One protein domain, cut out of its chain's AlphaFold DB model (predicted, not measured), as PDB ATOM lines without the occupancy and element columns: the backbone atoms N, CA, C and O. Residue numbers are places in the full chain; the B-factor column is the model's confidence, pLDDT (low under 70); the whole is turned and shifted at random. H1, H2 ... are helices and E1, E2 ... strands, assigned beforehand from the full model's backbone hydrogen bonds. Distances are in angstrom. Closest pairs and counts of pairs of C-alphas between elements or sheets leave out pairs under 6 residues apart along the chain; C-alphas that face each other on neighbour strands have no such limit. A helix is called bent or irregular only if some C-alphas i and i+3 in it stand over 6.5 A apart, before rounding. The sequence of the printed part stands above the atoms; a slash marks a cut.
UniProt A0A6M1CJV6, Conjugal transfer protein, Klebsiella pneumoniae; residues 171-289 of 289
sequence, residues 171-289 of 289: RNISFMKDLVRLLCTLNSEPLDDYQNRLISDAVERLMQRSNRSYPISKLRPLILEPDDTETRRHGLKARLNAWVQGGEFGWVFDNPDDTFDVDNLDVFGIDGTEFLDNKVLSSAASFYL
ATOM      1  N   ARG A 171     129.199 119.205 176.730       97.75
ATOM      2  CA  ARG A 171     129.095 119.809 175.394       97.75
ATOM      3  C   ARG A 171     129.955 119.063 174.371       97.75
ATOM      4  O   ARG A 171     129.436 118.670 173.335       97.75
ATOM      5  N   ASN A 172     131.227 118.822 174.684       97.31
ATOM      6  CA  ASN A 172     132.163 118.175 173.756       97.31
ATOM      7  C   ASN A 172     131.838 116.687 173.557       97.31
ATOM      8  O   ASN A 172     131.992 116.156 172.465       97.31
ATOM      9  N   ILE A 173     131.315 116.025 174.593       98.50
ATOM     10  CA  ILE A 173     130.780 114.664 174.482       98.50
ATOM     11  C   ILE A 173     129.567 114.640 173.542       98.50
ATOM     12  O   ILE A 173     129.484 113.751 172.702       98.50
ATOM     13  N   SER A 174     128.638 115.603 173.652       98.38
ATOM     14  CA  SER A 174     127.501 115.702 172.723       98.38
ATOM     15  C   SER A 174     127.972 115.915 171.288       98.38
ATOM     16  O   SER A 174     127.560 115.172 170.407       98.38
ATOM     17  N   PHE A 175     128.901 116.852 171.083       98.06
ATOM     18  CA  PHE A 175     129.522 117.100 169.784       98.06
ATOM     19  C   PHE A 175     130.141 115.830 169.185       98.06
ATOM     20  O   PHE A 175     129.857 115.496 168.040       98.06
ATOM     21  N   MET A 176     130.910 115.064 169.969       98.19
ATOM     22  CA  MET A 176     131.496 113.806 169.498       98.19
ATOM     23  C   MET A 176     130.422 112.761 169.147       98.19
ATOM     24  O   MET A 176     130.568 112.040 168.163       98.19
ATOM     25  N   LYS A 177     129.323 112.675 169.915       98.44
ATOM     26  CA  LYS A 177     128.185 111.796 169.583       98.44
ATOM     27  C   LYS A 177     127.547 112.198 168.256       98.44
ATOM     28  O   LYS A 177     127.277 111.327 167.435       98.44
ATOM     29  N   ASP A 178     127.326 113.490 168.046       97.94
ATOM     30  CA  ASP A 178     126.715 114.026 166.829       97.94
ATOM     31  C   ASP A 178     127.624 113.845 165.608       97.94
ATOM     32  O   ASP A 178     127.147 113.407 164.562       97.94
ATOM     33  N   LEU A 179     128.937 114.037 165.770       97.75
ATOM     34  CA  LEU A 179     129.916 113.728 164.733       97.75
ATOM     35  C   LEU A 179     129.872 112.243 164.361       97.75
ATOM     36  O   LEU A 179     129.715 111.915 163.193       97.75
ATOM     37  N   VAL A 180     129.954 111.326 165.330       97.62
ATOM     38  CA  VAL A 180     129.922 109.878 165.041       97.62
ATOM     39  C   VAL A 180     128.606 109.465 164.377       97.62
ATOM     40  O   VAL A 180     128.622 108.643 163.462       97.62
ATOM     41  N   ARG A 181     127.471 110.038 164.796       97.06
ATOM     42  CA  ARG A 181     126.180 109.814 164.128       97.06
ATOM     43  C   ARG A 181     126.236 110.250 162.673       97.06
ATOM     44  O   ARG A 181     125.841 109.464 161.820       97.06
ATOM     45  N   LEU A 182     126.760 111.448 162.407       95.81
ATOM     46  CA  LEU A 182     126.956 111.954 161.052       95.81
ATOM     47  C   LEU A 182     127.818 110.985 160.236       95.81
ATOM     48  O   LEU A 182     127.383 110.546 159.179       95.81
ATOM     49  N   LEU A 183     128.979 110.565 160.749       95.50
ATOM     50  CA  LEU A 183     129.861 109.618 160.050       95.50
ATOM     51  C   LEU A 183     129.146 108.304 159.687       95.50
ATOM     52  O   LEU A 183     129.360 107.754 158.606       95.50
ATOM     53  N   CYS A 184     128.261 107.820 160.563       94.56
ATOM     54  CA  CYS A 184     127.468 106.610 160.350       94.56
ATOM     55  C   CYS A 184     126.242 106.794 159.433       94.56
ATOM     56  O   CYS A 184     125.630 105.790 159.063       94.56
ATOM     57  N   THR A 185     125.852 108.021 159.071       91.62
ATOM     58  CA  THR A 185     124.686 108.303 158.206       91.62
ATOM     59  C   THR A 185     125.058 108.854 156.830       91.62
ATOM     60  O   THR A 185     124.167 109.093 156.014       91.62
ATOM     61  N   LEU A 186     126.350 109.006 156.511       79.94
ATOM     62  CA  LEU A 186     126.799 109.573 155.227       79.94
ATOM     63  C   LEU A 186     126.393 108.743 153.995       79.94
ATOM     64  O   LEU A 186     126.259 109.301 152.910       79.94
ATOM     65  N   ASN A 187     126.073 107.458 154.171       71.56
ATOM     66  CA  ASN A 187     125.497 106.602 153.122       71.56
ATOM     67  C   ASN A 187     123.959 106.698 153.032       71.56
ATOM     68  O   ASN A 187     123.321 105.843 152.425       71.56
ATOM     69  N   SER A 188     123.353 107.709 153.667       75.25
ATOM     70  CA  SER A 188     121.898 107.921 153.755       75.25
ATOM     71  C   SER A 188     121.119 106.812 154.475       75.25
ATOM     72  O   SER A 188     119.891 106.779 154.412       75.25
ATOM     73  N   GLU A 189     121.802 105.929 155.203       82.44
ATOM     74  CA  GLU A 189     121.148 104.951 156.068       82.44
ATOM     75  C   GLU A 189     120.838 105.586 157.435       82.44
ATOM     76  O   GLU A 189     121.765 106.043 158.115       82.44
ATOM     77  N   PRO A 190     119.567 105.614 157.878       90.19
ATOM     78  CA  PRO A 190     119.215 106.162 159.181       90.19
ATOM     79  C   PRO A 190     119.808 105.326 160.322       90.19
ATOM     80  O   PRO A 190     120.227 104.179 160.136       90.19
ATOM     81  N   LEU A 191     119.837 105.929 161.509       93.62
ATOM     82  CA  LEU A 191     120.186 105.267 162.763       93.62
ATOM     83  C   LEU A 191     118.924 105.047 163.588       93.62
ATOM     84  O   LEU A 191     118.145 105.982 163.774       93.62
ATOM     85  N   ASP A 192     118.751 103.841 164.119       94.00
ATOM     86  CA  ASP A 192     117.681 103.553 165.074       94.00
ATOM     87  C   ASP A 192     118.061 103.951 166.520       94.00
ATOM     88  O   ASP A 192     119.188 104.364 166.826       94.00
ATOM     89  N   ASP A 193     117.107 103.845 167.448       95.19
ATOM     90  CA  ASP A 193     117.311 104.187 168.864       95.19
ATOM     91  C   ASP A 193     118.316 103.270 169.576       95.19
ATOM     92  O   ASP A 193     118.900 103.644 170.599       95.19
ATOM     93  N   TYR A 194     118.492 102.040 169.096       94.81
ATOM     94  CA  TYR A 194     119.443 101.093 169.665       94.81
ATOM     95  C   TYR A 194     120.874 101.468 169.267       94.81
ATOM     96  O   TYR A 194     121.732 101.643 170.133       94.81
ATOM     97  N   GLN A 195     121.110 101.719 167.983       95.56
ATOM     98  CA  GLN A 195     122.371 102.205 167.436       95.56
ATOM     99  C   GLN A 195     122.769 103.555 168.041       95.56
ATOM    100  O   GLN A 195     123.922 103.745 168.429       95.56
ATOM    101  N   ASN A 196     121.818 104.479 168.214       97.12
ATOM    102  CA  ASN A 196     122.073 105.754 168.883       97.12
ATOM    103  C   ASN A 196     122.557 105.586 170.333       97.12
ATOM    104  O   ASN A 196     123.437 106.332 170.775       97.12
ATOM    105  N   ARG A 197     122.016 104.604 171.068       97.94
ATOM    106  CA  ARG A 197     122.489 104.252 172.417       97.94
ATOM    107  C   ARG A 197     123.888 103.642 172.382       97.94
ATOM    108  O   ARG A 197     124.742 104.085 173.143       97.94
ATOM    109  N   LEU A 198     124.161 102.722 171.454       98.00
ATOM    110  CA  LEU A 198     125.496 102.135 171.287       98.00
ATOM    111  C   LEU A 198     126.571 103.191 170.986       98.00
ATOM    112  O   LEU A 198     127.644 103.157 171.589       98.00
ATOM    113  N   ILE A 199     126.281 104.148 170.097       98.12
ATOM    114  CA  ILE A 199     127.173 105.285 169.812       98.12
ATOM    115  C   ILE A 199     127.392 106.112 171.080       98.12
ATOM    116  O   ILE A 199     128.532 106.424 171.424       98.12
ATOM    117  N   SER A 200     126.311 106.458 171.784       98.31
ATOM    118  CA  SER A 200     126.373 107.258 173.008       98.31
ATOM    119  C   SER A 200     127.292 106.624 174.053       98.31
ATOM    120  O   SER A 200     128.203 107.291 174.547       98.31
ATOM    121  N   ASP A 201     127.098 105.337 174.337       98.44
ATOM    122  CA  ASP A 201     127.882 104.590 175.322       98.44
ATOM    123  C   ASP A 201     129.350 104.454 174.902       98.44
ATOM    124  O   ASP A 201     130.255 104.579 175.731       98.44
ATOM    125  N   ALA A 202     129.611 104.206 173.614       98.56
ATOM    126  CA  ALA A 202     130.966 104.085 173.085       98.56
ATOM    127  C   ALA A 202     131.732 105.415 173.169       98.56
ATOM    128  O   ALA A 202     132.893 105.427 173.587       98.56
ATOM    129  N   VAL A 203     131.082 106.534 172.830       98.62
ATOM    130  CA  VAL A 203     131.672 107.876 172.943       98.62
ATOM    131  C   VAL A 203     131.957 108.222 174.401       98.62
ATOM    132  O   VAL A 203     133.039 108.717 174.704       98.62
ATOM    133  N   GLU A 204     131.042 107.930 175.327       98.44
ATOM    134  CA  GLU A 204     131.280 108.179 176.754       98.44
ATOM    135  C   GLU A 204     132.491 107.404 177.278       98.44
ATOM    136  O   GLU A 204     133.359 107.983 177.933       98.44
ATOM    137  N   ARG A 205     132.608 106.120 176.915       98.44
ATOM    138  CA  ARG A 205     133.779 105.299 177.260       98.44
ATOM    139  C   ARG A 205     135.062 105.826 176.620       98.44
ATOM    140  O   ARG A 205     136.104 105.817 177.270       98.44
ATOM    141  N   LEU A 206     135.013 106.288 175.367       98.44
ATOM    142  CA  LEU A 206     136.172 106.874 174.687       98.44
ATOM    143  C   LEU A 206     136.643 108.142 175.404       98.44
ATOM    144  O   LEU A 206     137.836 108.293 175.658       98.44
ATOM    145  N   MET A 207     135.715 109.029 175.760       98.12
ATOM    146  CA  MET A 207     136.019 110.327 176.365       98.12
ATOM    147  C   MET A 207     136.560 110.217 177.799       98.12
ATOM    148  O   MET A 207     137.191 111.153 178.278       98.12
ATOM    149  N   GLN A 208     136.374 109.070 178.461       97.44
ATOM    150  CA  GLN A 208     136.984 108.753 179.760       97.44
ATOM    151  C   GLN A 208     138.431 108.242 179.653       97.44
ATOM    152  O   GLN A 208     139.126 108.155 180.667       97.44
ATOM    153  N   ARG A 209     138.905 107.868 178.457       97.19
ATOM    154  CA  ARG A 209     140.273 107.363 178.281       97.19
ATOM    155  C   ARG A 209     141.289 108.495 178.401       97.19
ATOM    156  O   ARG A 209     141.085 109.581 177.874       97.19
ATOM    157  N   SER A 210     142.437 108.194 179.009       95.31
ATOM    158  CA  SER A 210     143.590 109.103 179.032       95.31
ATOM    159  C   SER A 210     144.182 109.303 177.636       95.31
ATOM    160  O   SER A 210     144.478 110.423 177.241       95.31
ATOM    161  N   ASN A 211     144.309 108.219 176.864       96.44
ATOM    162  CA  ASN A 211     144.817 108.261 175.499       96.44
ATOM    163  C   ASN A 211     143.680 108.172 174.467       96.44
ATOM    164  O   ASN A 211     143.183 107.080 174.162       96.44
ATOM    165  N   ARG A 212     143.355 109.318 173.865       97.00
ATOM    166  CA  ARG A 212     142.304 109.485 172.845       97.00
ATOM    167  C   ARG A 212     142.858 109.701 171.427       97.00
ATOM    168  O   ARG A 212     142.124 110.130 170.546       97.00
ATOM    169  N   SER A 213     144.128 109.356 171.198       97.62
ATOM    170  CA  SER A 213     144.720 109.315 169.851       97.62
ATOM    171  C   SER A 213     143.980 108.330 168.948       97.62
ATOM    172  O   SER A 213     143.530 107.299 169.457       97.62
ATOM    173  N   TYR A 214     143.870 108.606 167.649       97.94
ATOM    174  CA  TYR A 214     143.142 107.752 166.697       97.94
ATOM    175  C   TYR A 214     141.720 107.438 167.206       97.94
ATOM    176  O   TYR A 214     141.389 106.284 167.528       97.94
ATOM    177  N   PRO A 215     140.895 108.484 167.405       98.06
ATOM    178  CA  PRO A 215     139.634 108.381 168.124       98.06
ATOM    179  C   PRO A 215     138.631 107.425 167.487       98.06
ATOM    180  O   PRO A 215     137.964 106.699 168.220       98.06
ATOM    181  N   ILE A 216     138.524 107.376 166.160       98.06
ATOM    182  CA  ILE A 216     137.553 106.526 165.464       98.06
ATOM    183  C   ILE A 216     137.988 105.062 165.543       98.06
ATOM    184  O   ILE A 216     137.184 104.197 165.905       98.06
ATOM    185  N   SER A 217     139.280 104.786 165.331       97.88
ATOM    186  CA  SER A 217     139.858 103.450 165.521       97.88
ATOM    187  C   SER A 217     139.656 102.936 166.943       97.88
ATOM    188  O   SER A 217     139.342 101.762 167.146       97.88
ATOM    189  N   LYS A 218     139.788 103.811 167.946       98.12
ATOM    190  CA  LYS A 218     139.586 103.458 169.358       98.12
ATOM    191  C   LYS A 218     138.126 103.396 169.787       98.12
ATOM    192  O   LYS A 218     137.839 102.680 170.753       98.12
ATOM    193  N   LEU A 219     137.235 104.123 169.116       98.12
ATOM    194  CA  LEU A 219     135.789 104.090 169.324       98.12
ATOM    195  C   LEU A 219     135.189 102.785 168.798       98.12
ATOM    196  O   LEU A 219     134.386 102.159 169.479       98.12
ATOM    197  N   ARG A 220     135.599 102.352 167.604       96.56
ATOM    198  CA  ARG A 220     135.048 101.181 166.911       96.56
ATOM    199  C   ARG A 220     134.941  99.912 167.785       96.56
ATOM    200  O   ARG A 220     133.861  99.324 167.813       96.56
ATOM    201  N   PRO A 221     135.964  99.483 168.555       95.94
ATOM    202  CA  PRO A 221     135.841  98.325 169.447       95.94
ATOM    203  C   PRO A 221     134.990  98.581 170.704       95.94
ATOM    204  O   PRO A 221     134.597  97.623 171.363       95.94
ATOM    205  N   LEU A 222     134.704  99.839 171.059       97.62
ATOM    206  CA  LEU A 222     133.825 100.193 172.182       97.62
ATOM    207  C   LEU A 222     132.335 100.077 171.836       97.62
ATOM    208  O   LEU A 222     131.504 100.080 172.743       97.62
ATOM    209  N   ILE A 223     131.997  99.965 170.550       97.19
ATOM    210  CA  ILE A 223     130.629  99.740 170.085       97.19
ATOM    211  C   ILE A 223     130.271  98.267 170.314       97.19
ATOM    212  O   ILE A 223     130.821  97.362 169.682       97.19
ATOM    213  N   LEU A 224     129.338  98.019 171.232       94.69
ATOM    214  CA  LEU A 224     128.901  96.678 171.628       94.69
ATOM    215  C   LEU A 224     127.681  96.219 170.817       94.69
ATOM    216  O   LEU A 224     126.623  95.948 171.376       94.69
ATOM    217  N   GLU A 225     127.825  96.171 169.493       92.44
ATOM    218  CA  GLU A 225     126.826  95.548 168.616       92.44
ATOM    219  C   GLU A 225     126.957  94.010 168.613       92.44
ATOM    220  O   GLU A 225     128.066  93.506 168.846       92.44
ATOM    221  N   PRO A 226     125.859  93.268 168.363       89.81
ATOM    222  CA  PRO A 226     125.902  91.828 168.121       89.81
ATOM    223  C   PRO A 226     126.911  91.459 167.025       89.81
ATOM    224  O   PRO A 226     127.216  92.271 166.159       89.81
ATOM    225  N   ASP A 227     127.446  90.239 167.072       88.00
ATOM    226  CA  ASP A 227     128.383  89.732 166.061       88.00
ATOM    227  C   ASP A 227     127.680  88.727 165.135       88.00
ATOM    228  O   ASP A 227     127.951  87.525 165.151       88.00
ATOM    229  N   ASP A 228     126.724  89.232 164.358       91.69
ATOM    230  CA  ASP A 228     125.928  88.462 163.401       91.69
ATOM    231  C   ASP A 228     126.156  88.931 161.952       91.69
ATOM    232  O   ASP A 228     126.927  89.845 161.656       91.69
ATOM    233  N   THR A 229     125.524  88.250 160.996       87.44
ATOM    234  CA  THR A 229     125.705  88.545 159.568       87.44
ATOM    235  C   THR A 229     125.183  89.930 159.173       87.44
ATOM    236  O   THR A 229     125.735  90.536 158.253       87.44
ATOM    237  N   GLU A 230     124.136  90.429 159.833       86.19
ATOM    238  CA  GLU A 230     123.514  91.718 159.519       86.19
ATOM    239  C   GLU A 230     124.415  92.865 159.985       86.19
ATOM    240  O   GLU A 230     124.844  93.696 159.184       86.19
ATOM    241  N   THR A 231     124.792  92.845 161.260       86.62
ATOM    242  CA  THR A 231     125.697  93.814 161.899       86.62
ATOM    243  C   THR A 231     127.075  93.857 161.238       86.62
ATOM    244  O   THR A 231     127.624  94.935 161.019       86.62
ATOM    245  N   ARG A 232     127.623  92.720 160.793       85.12
ATOM    246  CA  ARG A 232     128.888  92.704 160.031       85.12
ATOM    247  C   ARG A 232     128.815  93.426 158.685       85.12
ATOM    248  O   ARG A 232     129.853  93.865 158.192       85.12
ATOM    249  N   ARG A 233     127.630  93.524 158.072       83.12
ATOM    250  CA  ARG A 233     127.433  94.172 156.763       83.12
ATOM    251  C   ARG A 233     126.944  95.613 156.879       83.12
ATOM    252  O   ARG A 233     127.439  96.466 156.152       83.12
ATOM    253  N   HIS A 234     126.008  95.875 157.787       85.38
ATOM    254  CA  HIS A 234     125.278  97.146 157.884       85.38
ATOM    255  C   HIS A 234     125.420  97.835 159.248       85.38
ATOM    256  O   HIS A 234     124.935  98.952 159.433       85.38
ATOM    257  N   GLY A 235     126.087  97.185 160.204       91.62
ATOM    258  CA  GLY A 235     126.282  97.693 161.555       91.62
ATOM    259  C   GLY A 235     127.231  98.884 161.631       91.62
ATOM    260  O   GLY A 235     127.902  99.279 160.673       91.62
ATOM    261  N   LEU A 236     127.314  99.458 162.824       94.88
ATOM    262  CA  LEU A 236     128.043 100.696 163.075       94.88
ATOM    263  C   LEU A 236     129.546 100.535 162.826       94.88
ATOM    264  O   LEU A 236     130.166 101.424 162.240       94.88
ATOM    265  N   LYS A 237     130.150  99.398 163.210       94.81
ATOM    266  CA  LYS A 237     131.580  99.157 162.943       94.81
ATOM    267  C   LYS A 237     131.876  99.056 161.455       94.81
ATOM    268  O   LYS A 237     132.971  99.445 161.057       94.81
ATOM    269  N   ALA A 238     130.944  98.522 160.661       92.56
ATOM    270  CA  ALA A 238     131.092  98.427 159.214       92.56
ATOM    271  C   ALA A 238     131.061  99.821 158.577       92.56
ATOM    272  O   ALA A 238     131.953 100.154 157.799       92.56
ATOM    273  N   ARG A 239     130.108 100.671 158.984       93.31
ATOM    274  CA  ARG A 239     129.992 102.059 158.503       93.31
ATOM    275  C   ARG A 239     131.204 102.921 158.878       93.31
ATOM    276  O   ARG A 239     131.668 103.722 158.073       93.31
ATOM    277  N   LEU A 240     131.776 102.710 160.063       95.50
ATOM    278  CA  LEU A 240     132.982 103.415 160.508       95.50
ATOM    279  C   LEU A 240     134.283 102.918 159.852       95.50
ATOM    280  O   LEU A 240     135.309 103.569 160.025       95.50
ATOM    281  N   ASN A 241     134.281 101.815 159.089       94.06
ATOM    282  CA  ASN A 241     135.504 101.301 158.447       94.06
ATOM    283  C   ASN A 241     136.143 102.308 157.478       94.06
ATOM    284  O   ASN A 241     137.359 102.301 157.318       94.06
ATOM    285  N   ALA A 242     135.352 103.174 156.841       93.69
ATOM    286  CA  ALA A 242     135.898 104.213 155.970       93.69
ATOM    287  C   ALA A 242     136.674 105.286 156.759       93.69
ATOM    288  O   ALA A 242     137.563 105.918 156.208       93.69
ATOM    289  N   TRP A 243     136.366 105.467 158.045       95.94
ATOM    290  CA  TRP A 243     136.857 106.560 158.890       95.94
ATOM    291  C   TRP A 243     137.982 106.158 159.846       95.94
ATOM    292  O   TRP A 243     138.499 107.010 160.560       95.94
ATOM    293  N   VAL A 244     138.344 104.875 159.900       96.88
ATOM    294  CA  VAL A 244     139.499 104.400 160.676       96.88
ATOM    295  C   VAL A 244     140.782 104.495 159.856       96.88
ATOM    296  O   VAL A 244     140.737 104.571 158.629       96.88
ATOM    297  N   GLN A 245     141.938 104.427 160.518       94.69
ATOM    298  CA  GLN A 245     143.239 104.353 159.850       94.69
ATOM    299  C   GLN A 245     143.262 103.297 158.729       94.69
ATOM    300  O   GLN A 245     142.871 102.146 158.927       94.69
ATOM    301  N   GLY A 246     143.750 103.692 157.549       92.12
ATOM    302  CA  GLY A 246     143.783 102.847 156.348       92.12
ATOM    303  C   GLY A 246     142.463 102.780 155.569       92.12
ATOM    304  O   GLY A 246     142.450 102.234 154.468       92.12
ATOM    305  N   GLY A 247     141.374 103.337 156.106       94.06
ATOM    306  CA  GLY A 247     140.137 103.596 155.375       94.06
ATOM    307  C   GLY A 247     140.229 104.846 154.494       94.06
ATOM    308  O   GLY A 247     141.122 105.677 154.662       94.06
ATOM    309  N   GLU A 248     139.273 104.989 153.574       93.19
ATOM    310  CA  GLU A 248     139.181 106.085 152.592       93.19
ATOM    311  C   GLU A 248     139.269 107.492 153.218       93.19
ATOM    312  O   GLU A 248     139.950 108.372 152.696       93.19
ATOM    313  N   PHE A 249     138.640 107.684 154.378       94.88
ATOM    314  CA  PHE A 249     138.569 108.942 155.130       94.88
ATOM    315  C   PHE A 249     139.305 108.878 156.476       94.88
ATOM    316  O   PHE A 249     139.146 109.761 157.321       94.88
ATOM    317  N   GLY A 250     140.135 107.852 156.699       95.81
ATOM    318  CA  GLY A 250     140.888 107.681 157.947       95.81
ATOM    319  C   GLY A 250     141.836 108.841 158.263       95.81
ATOM    320  O   GLY A 250     142.108 109.129 159.422       95.81
ATOM    321  N   TRP A 251     142.295 109.553 157.235       95.69
ATOM    322  CA  TRP A 251     143.172 110.718 157.353       95.69
ATOM    323  C   TRP A 251     142.471 111.973 157.918       95.69
ATOM    324  O   TRP A 251     143.149 112.926 158.302       95.69
ATOM    325  N   VAL A 252     141.131 111.985 157.993       95.94
ATOM    326  CA  VAL A 252     140.342 113.182 158.336       95.94
ATOM    327  C   VAL A 252     140.201 113.398 159.838       95.94
ATOM    328  O   VAL A 252     140.471 114.493 160.298       95.94
ATOM    329  N   PHE A 253     139.757 112.403 160.611       97.50
ATOM    330  CA  PHE A 253     139.507 112.565 162.059       97.50
ATOM    331  C   PHE A 253     140.267 111.572 162.930       97.50
ATOM    332  O   PHE A 253     140.300 111.709 164.154       97.50
ATOM    333  N   ASP A 254     140.846 110.541 162.323       97.81
ATOM    334  CA  ASP A 254     141.520 109.470 163.038       97.81
ATOM    335  C   ASP A 254     143.014 109.784 163.143       97.81
ATOM    336  O   ASP A 254     143.864 109.076 162.612       97.81
ATOM    337  N   ASN A 255     143.322 110.899 163.810       97.81
ATOM    338  CA  ASN A 255     144.672 111.440 163.962       97.81
ATOM    339  C   ASN A 255     145.193 111.283 165.403       97.81
ATOM    340  O   ASN A 255     144.398 111.122 166.339       97.81
ATOM    341  N   PRO A 256     146.524 111.288 165.622       97.00
ATOM    342  CA  PRO A 256     147.079 111.083 166.954       97.00
ATOM    343  C   PRO A 256     146.771 112.236 167.916       97.00
ATOM    344  O   PRO A 256     146.346 111.992 169.045       97.00
ATOM    345  N   ASP A 257     146.904 113.462 167.428       94.19
ATOM    346  CA  ASP A 257     146.711 114.717 168.150       94.19
ATOM    347  C   ASP A 257     145.780 115.622 167.338       94.19
ATOM    348  O   ASP A 257     145.514 115.314 166.175       94.19
ATOM    349  N   ASP A 258     145.279 116.699 167.951       94.94
ATOM    350  CA  ASP A 258     144.521 117.732 167.240       94.94
ATOM    351  C   ASP A 258     145.427 118.922 166.916       94.94
ATOM    352  O   ASP A 258     145.845 119.652 167.815       94.94
ATOM    353  N   THR A 259     145.777 119.102 165.643       93.88
ATOM    354  CA  THR A 259     146.648 120.198 165.185       93.88
ATOM    355  C   THR A 259     145.870 121.452 164.792       93.88
ATOM    356  O   THR A 259     146.478 122.458 164.424       93.88
ATOM    357  N   PHE A 260     144.537 121.413 164.845       93.50
ATOM    358  CA  PHE A 260     143.676 122.564 164.589       93.50
ATOM    359  C   PHE A 260     143.456 123.382 165.873       93.50
ATOM    360  O   PHE A 260     142.368 123.423 166.438       93.50
ATOM    361  N   ASP A 261     144.519 124.038 166.349       88.56
ATOM    362  CA  ASP A 261     144.450 124.954 167.493       88.56
ATOM    363  C   ASP A 261     144.217 126.396 167.020       88.56
ATOM    364  O   ASP A 261     145.085 127.028 166.409       88.56
ATOM    365  N   VAL A 262     143.020 126.912 167.307       91.88
ATOM    366  CA  VAL A 262     142.589 128.274 166.961       91.88
ATOM    367  C   VAL A 262     142.346 129.158 168.188       91.88
ATOM    368  O   VAL A 262     141.977 130.326 168.033       91.88
ATOM    369  N   ASP A 263     142.582 128.656 169.406       88.94
ATOM    370  CA  ASP A 263     142.232 129.357 170.651       88.94
ATOM    371  C   ASP A 263     142.940 130.717 170.753       88.94
ATOM    372  O   ASP A 263     142.353 131.736 171.146       88.94
ATOM    373  N   ASN A 264     144.196 130.755 170.309       88.81
ATOM    374  CA  ASN A 264     145.062 131.931 170.368       88.81
ATOM    375  C   ASN A 264     145.193 132.671 169.028       88.81
ATOM    376  O   ASN A 264     146.055 133.534 168.893       88.81
ATOM    377  N   LEU A 265     144.342 132.365 168.042       93.12
ATOM    378  CA  LEU A 265     144.351 133.040 166.745       93.12
ATOM    379  C   LEU A 265     143.272 134.129 166.681       93.12
ATOM    380  O   LEU A 265     142.121 133.910 167.067       93.12
ATOM    381  N   ASP A 266     143.652 135.308 166.189       94.56
ATOM    382  CA  ASP A 266     142.727 136.410 165.879       94.56
ATOM    383  C   ASP A 266     142.260 136.350 164.423       94.56
ATOM    384  O   ASP A 266     141.123 136.689 164.104       94.56
ATOM    385  N   VAL A 267     143.124 135.870 163.530       96.62
ATOM    386  CA  VAL A 267     142.840 135.719 162.106       96.62
ATOM    387  C   VAL A 267     143.259 134.324 161.674       96.62
ATOM    388  O   VAL A 267     144.399 133.915 161.901       96.62
ATOM    389  N   PHE A 268     142.358 133.590 161.030       97.19
ATOM    390  CA  PHE A 268     142.717 132.326 160.401       97.19
ATOM    391  C   PHE A 268     141.823 131.997 159.213       97.19
ATOM    392  O   PHE A 268     140.687 132.464 159.111       97.19
ATOM    393  N   GLY A 269     142.352 131.184 158.302       96.31
ATOM    394  CA  GLY A 269     141.579 130.621 157.207       96.31
ATOM    395  C   GLY A 269     141.695 129.118 157.109       96.31
ATOM    396  O   GLY A 269     142.699 128.531 157.510       96.31
ATOM    397  N   ILE A 270     140.655 128.526 156.545       95.88
ATOM    398  CA  ILE A 270     140.548 127.108 156.256       95.88
ATOM    399  C   ILE A 270     140.354 126.963 154.750       95.88
ATOM    400  O   ILE A 270     139.419 127.532 154.181       95.88
ATOM    401  N   ASP A 271     141.246 126.213 154.113       94.69
ATOM    402  CA  ASP A 271     141.154 125.882 152.697       94.69
ATOM    403  C   ASP A 271     140.145 124.751 152.488       94.69
ATOM    404  O   ASP A 271     140.395 123.600 152.861       94.69
ATOM    405  N   GLY A 272     139.002 125.090 151.895       91.12
ATOM    406  CA  GLY A 272     137.957 124.140 151.536       91.12
ATOM    407  C   GLY A 272     138.127 123.500 150.164       91.12
ATOM    408  O   GLY A 272     137.324 122.643 149.804       91.12
ATOM    409  N   THR A 273     139.131 123.901 149.380       91.62
ATOM    410  CA  THR A 273     139.212 123.588 147.942       91.62
ATOM    411  C   THR A 273     139.041 122.105 147.639       91.62
ATOM    412  O   THR A 273     138.236 121.749 146.785       91.62
ATOM    413  N   GLU A 274     139.760 121.243 148.357       89.25
ATOM    414  CA  GLU A 274     139.799 119.810 148.049       89.25
ATOM    415  C   GLU A 274     138.594 119.039 148.609       89.25
ATOM    416  O   GLU A 274     138.206 118.022 148.043       89.25
ATOM    417  N   PHE A 275     137.941 119.518 149.678       87.75
ATOM    418  CA  PHE A 275     136.805 118.795 150.267       87.75
ATOM    419  C   PHE A 275     135.432 119.306 149.828       87.75
ATOM    420  O   PHE A 275     134.462 118.564 149.955       87.75
ATOM    421  N   LEU A 276     135.313 120.541 149.328       88.38
ATOM    422  CA  LEU A 276     134.018 121.143 148.975       88.38
ATOM    423  C   LEU A 276     133.290 120.388 147.853       88.38
ATOM    424  O   LEU A 276     132.062 120.315 147.864       88.38
ATOM    425  N   ASP A 277     134.032 119.811 146.906       86.19
ATOM    426  CA  ASP A 277     133.448 119.062 145.789       86.19
ATOM    427  C   ASP A 277     133.085 117.611 146.185       86.19
ATOM    428  O   ASP A 277     132.249 116.969 145.539       86.19
ATOM    429  N   ASN A 278     133.641 117.098 147.290       88.31
ATOM    430  CA  ASN A 278     133.312 115.786 147.843       88.31
ATOM    431  C   ASN A 278     132.171 115.912 148.867       88.31
ATOM    432  O   ASN A 278     132.366 116.367 149.990       88.31
ATOM    433  N   LYS A 279     130.966 115.451 148.510       87.06
ATOM    434  CA  LYS A 279     129.766 115.559 149.367       87.06
ATOM    435  C   LYS A 279     129.940 114.949 150.762       87.06
ATOM    436  O   LYS A 279     129.385 115.475 151.725       87.06
ATOM    437  N   VAL A 280     130.678 113.844 150.861       88.94
ATOM    438  CA  VAL A 280     130.892 113.126 152.122       88.94
ATOM    439  C   VAL A 280     131.850 113.918 153.006       88.94
ATOM    440  O   VAL A 280     131.513 114.248 154.145       88.94
ATOM    441  N   LEU A 281     133.009 114.289 152.457       89.38
ATOM    442  CA  LEU A 281     134.011 115.074 153.175       89.38
ATOM    443  C   LEU A 281     133.507 116.470 153.524       89.38
ATOM    444  O   LEU A 281     133.704 116.901 154.653       89.38
ATOM    445  N   SER A 282     132.814 117.156 152.614       91.56
ATOM    446  CA  SER A 282     132.257 118.486 152.862       91.56
ATOM    447  C   SER A 282     131.307 118.487 154.050       91.56
ATOM    448  O   SER A 282     131.454 119.330 154.928       91.56
ATOM    449  N   SER A 283     130.381 117.527 154.137       91.94
ATOM    450  CA  SER A 283     129.468 117.462 155.278       91.94
ATOM    451  C   SER A 283     130.205 117.202 156.592       91.94
ATOM    452  O   SER A 283     129.860 117.794 157.611       91.94
ATOM    453  N   ALA A 284     131.190 116.304 156.582       93.44
ATOM    454  CA  ALA A 284     131.896 115.898 157.789       93.44
ATOM    455  C   ALA A 284     132.880 116.981 158.271       93.44
ATOM    456  O   ALA A 284     132.866 117.350 159.444       93.44
ATOM    457  N   ALA A 285     133.680 117.542 157.361       93.50
ATOM    458  CA  ALA A 285     134.616 118.627 157.636       93.50
ATOM    459  C   ALA A 285     133.889 119.894 158.106       93.50
ATOM    460  O   ALA A 285     134.264 120.458 159.128       93.50
ATOM    461  N   SER A 286     132.808 120.305 157.433       92.44
ATOM    462  CA  SER A 286     132.026 121.482 157.842       92.44
ATOM    463  C   SER A 286     131.293 121.310 159.173       92.44
ATOM    464  O   SER A 286     130.924 122.309 159.774       92.44
ATOM    465  N   PHE A 287     131.041 120.079 159.627       94.06
ATOM    466  CA  PHE A 287     130.499 119.845 160.969       94.06
ATOM    467  C   PHE A 287     131.567 120.019 162.056       94.06
ATOM    468  O   PHE A 287     131.251 120.437 163.169       94.06
ATOM    469  N   TYR A 288     132.811 119.637 161.756       94.06
ATOM    470  CA  TYR A 288     133.921 119.711 162.701       94.06
ATOM    471  C   TYR A 288     134.467 121.137 162.875       94.06
ATOM    472  O   TYR A 288     134.762 121.519 164.007       94.06
ATOM    473  N   LEU A 289     134.603 121.881 161.772       91.44
ATOM    474  CA  LEU A 289     135.101 123.265 161.723       91.44
ATOM    475  C   LEU A 289     134.100 124.270 162.309       91.44
ATOM    476  O   LEU A 289     134.559 125.202 163.007       91.44
TER     477      LEU A 289
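What this domain is: This is residues 171 to 289 of the 289 residues of the protein "Conjugal transfer protein" of Klebsiella pneumoniae (UniProt A0A6M1CJV6). A small cluster of helices is built round H1, with H2 crossing it on one side, H8 running back alongside part of it on another, and H5 and H3 packed in behind H1 and H2. From this body a long loop swings away, and residues 261 to 269, of which 267 to 269 belong to the lone strand E1, stick out before the last part returns through H7 to H8; H4 lies at the opposite end of the long axis. The printed part has 119 residues, with eight named helices and one named strand in the order H1 H2 H3 H4 H5 H6 E1 H7 H8, and its class is mostly helix. The whole is compact, with a radius of gyration of the C-alphas of 14.8 A, and spans 49 by 35 by 26 A.

How they stand to each other: H1, residues 171 to 185, is the hub, touching three other helices. H2, residues 193 to 207, touches it at a steep tilt of 50 degrees, opposite ways, and their closest C-alphas, those of Lys 177 and Ser 200, are 6.0 A apart. H3, residues 215 to 222, touches residues 202 to 206 of H2 alone, with the C-alphas of Ala 202 and Leu 222 closest at 4.9 A; their steep tilt is 61 degrees, opposite ways. H1 and H3 are only just apart, the closest C-alphas being 8.3 A from each other. H4, residues 229 to 234, is close to but not clearly touching H5, residues 236 to 242; their closest C-alphas are those of Arg 232 and Ala 238, at 6.2 A. H5 touches H3 at a shallow tilt of 28 degrees, opposite ways, with the C-alphas of Arg 220 and Lys 237 closest at 5.6 A. H5 also touches residues 183 to 184 of H1 alone, about perpendicular at 80 degrees, with the C-alphas of Cys 184 and Arg 239 closest at 5.5 A. H6, residues 250 to 253, is close to but not clearly touching H3, where the C-alphas of Ile 216 and Phe 253 are closest at 7.2 A. E1, residues 267 to 271, pairs with no named strand, and it and H7, residues 273 to 276, meet only through their link. H7 and H8, residues 279 to 288, touch only at the corner, with the C-alphas of Leu 276 and Ser 282 closest at 5.0 A. H8 touches residues 179 to 183 of H1 alone, at a shallow tilt of 5 degrees, opposite ways, with the C-alphas of Leu 183 and Ala 284 closest at 7.0 A. In H1, H2 and H8 every O i to N i+4 pair is within hydrogen-bond range, against 2 of 4 in H3, 1 of 2 in H4 and 2 of 3 in H5, while H6 and H7 are too short for such a pair.

Where its parts are: H1 begins at C-alpha 171, (129.095, 119.809, 175.394), and is 21.1 A long from first to last C-alpha, as is H2. H3 measures 10.8 A, H4 8.8 A and H5 11.2 A. H5 and H6 are irregular, but only just: C-alphas 239 and 242 are 6.8 A apart, and C-alphas 250 and 253 are 6.53 A apart. E1 runs 13.7 A from C-alpha 267 at (142.840, 135.719, 162.106). H7 has four residues, and H8 runs 14.6 A to C-alpha 288 at (133.921, 119.711, 162.701).

The domain as a whole: The two C-alphas farthest apart, those of Thr 229 and Asp 266, are 51.2 A from each other. Without residues 261 to 269, which stand free, the body spans 41 by 32 by 27 A. The printed part has no cut and ends at the chain's last residue, Leu 289. The one long link is H6 to E1, residues 254 to 266. The mean pLDDT of the printed part is 93.7, and no printed residue is under 70.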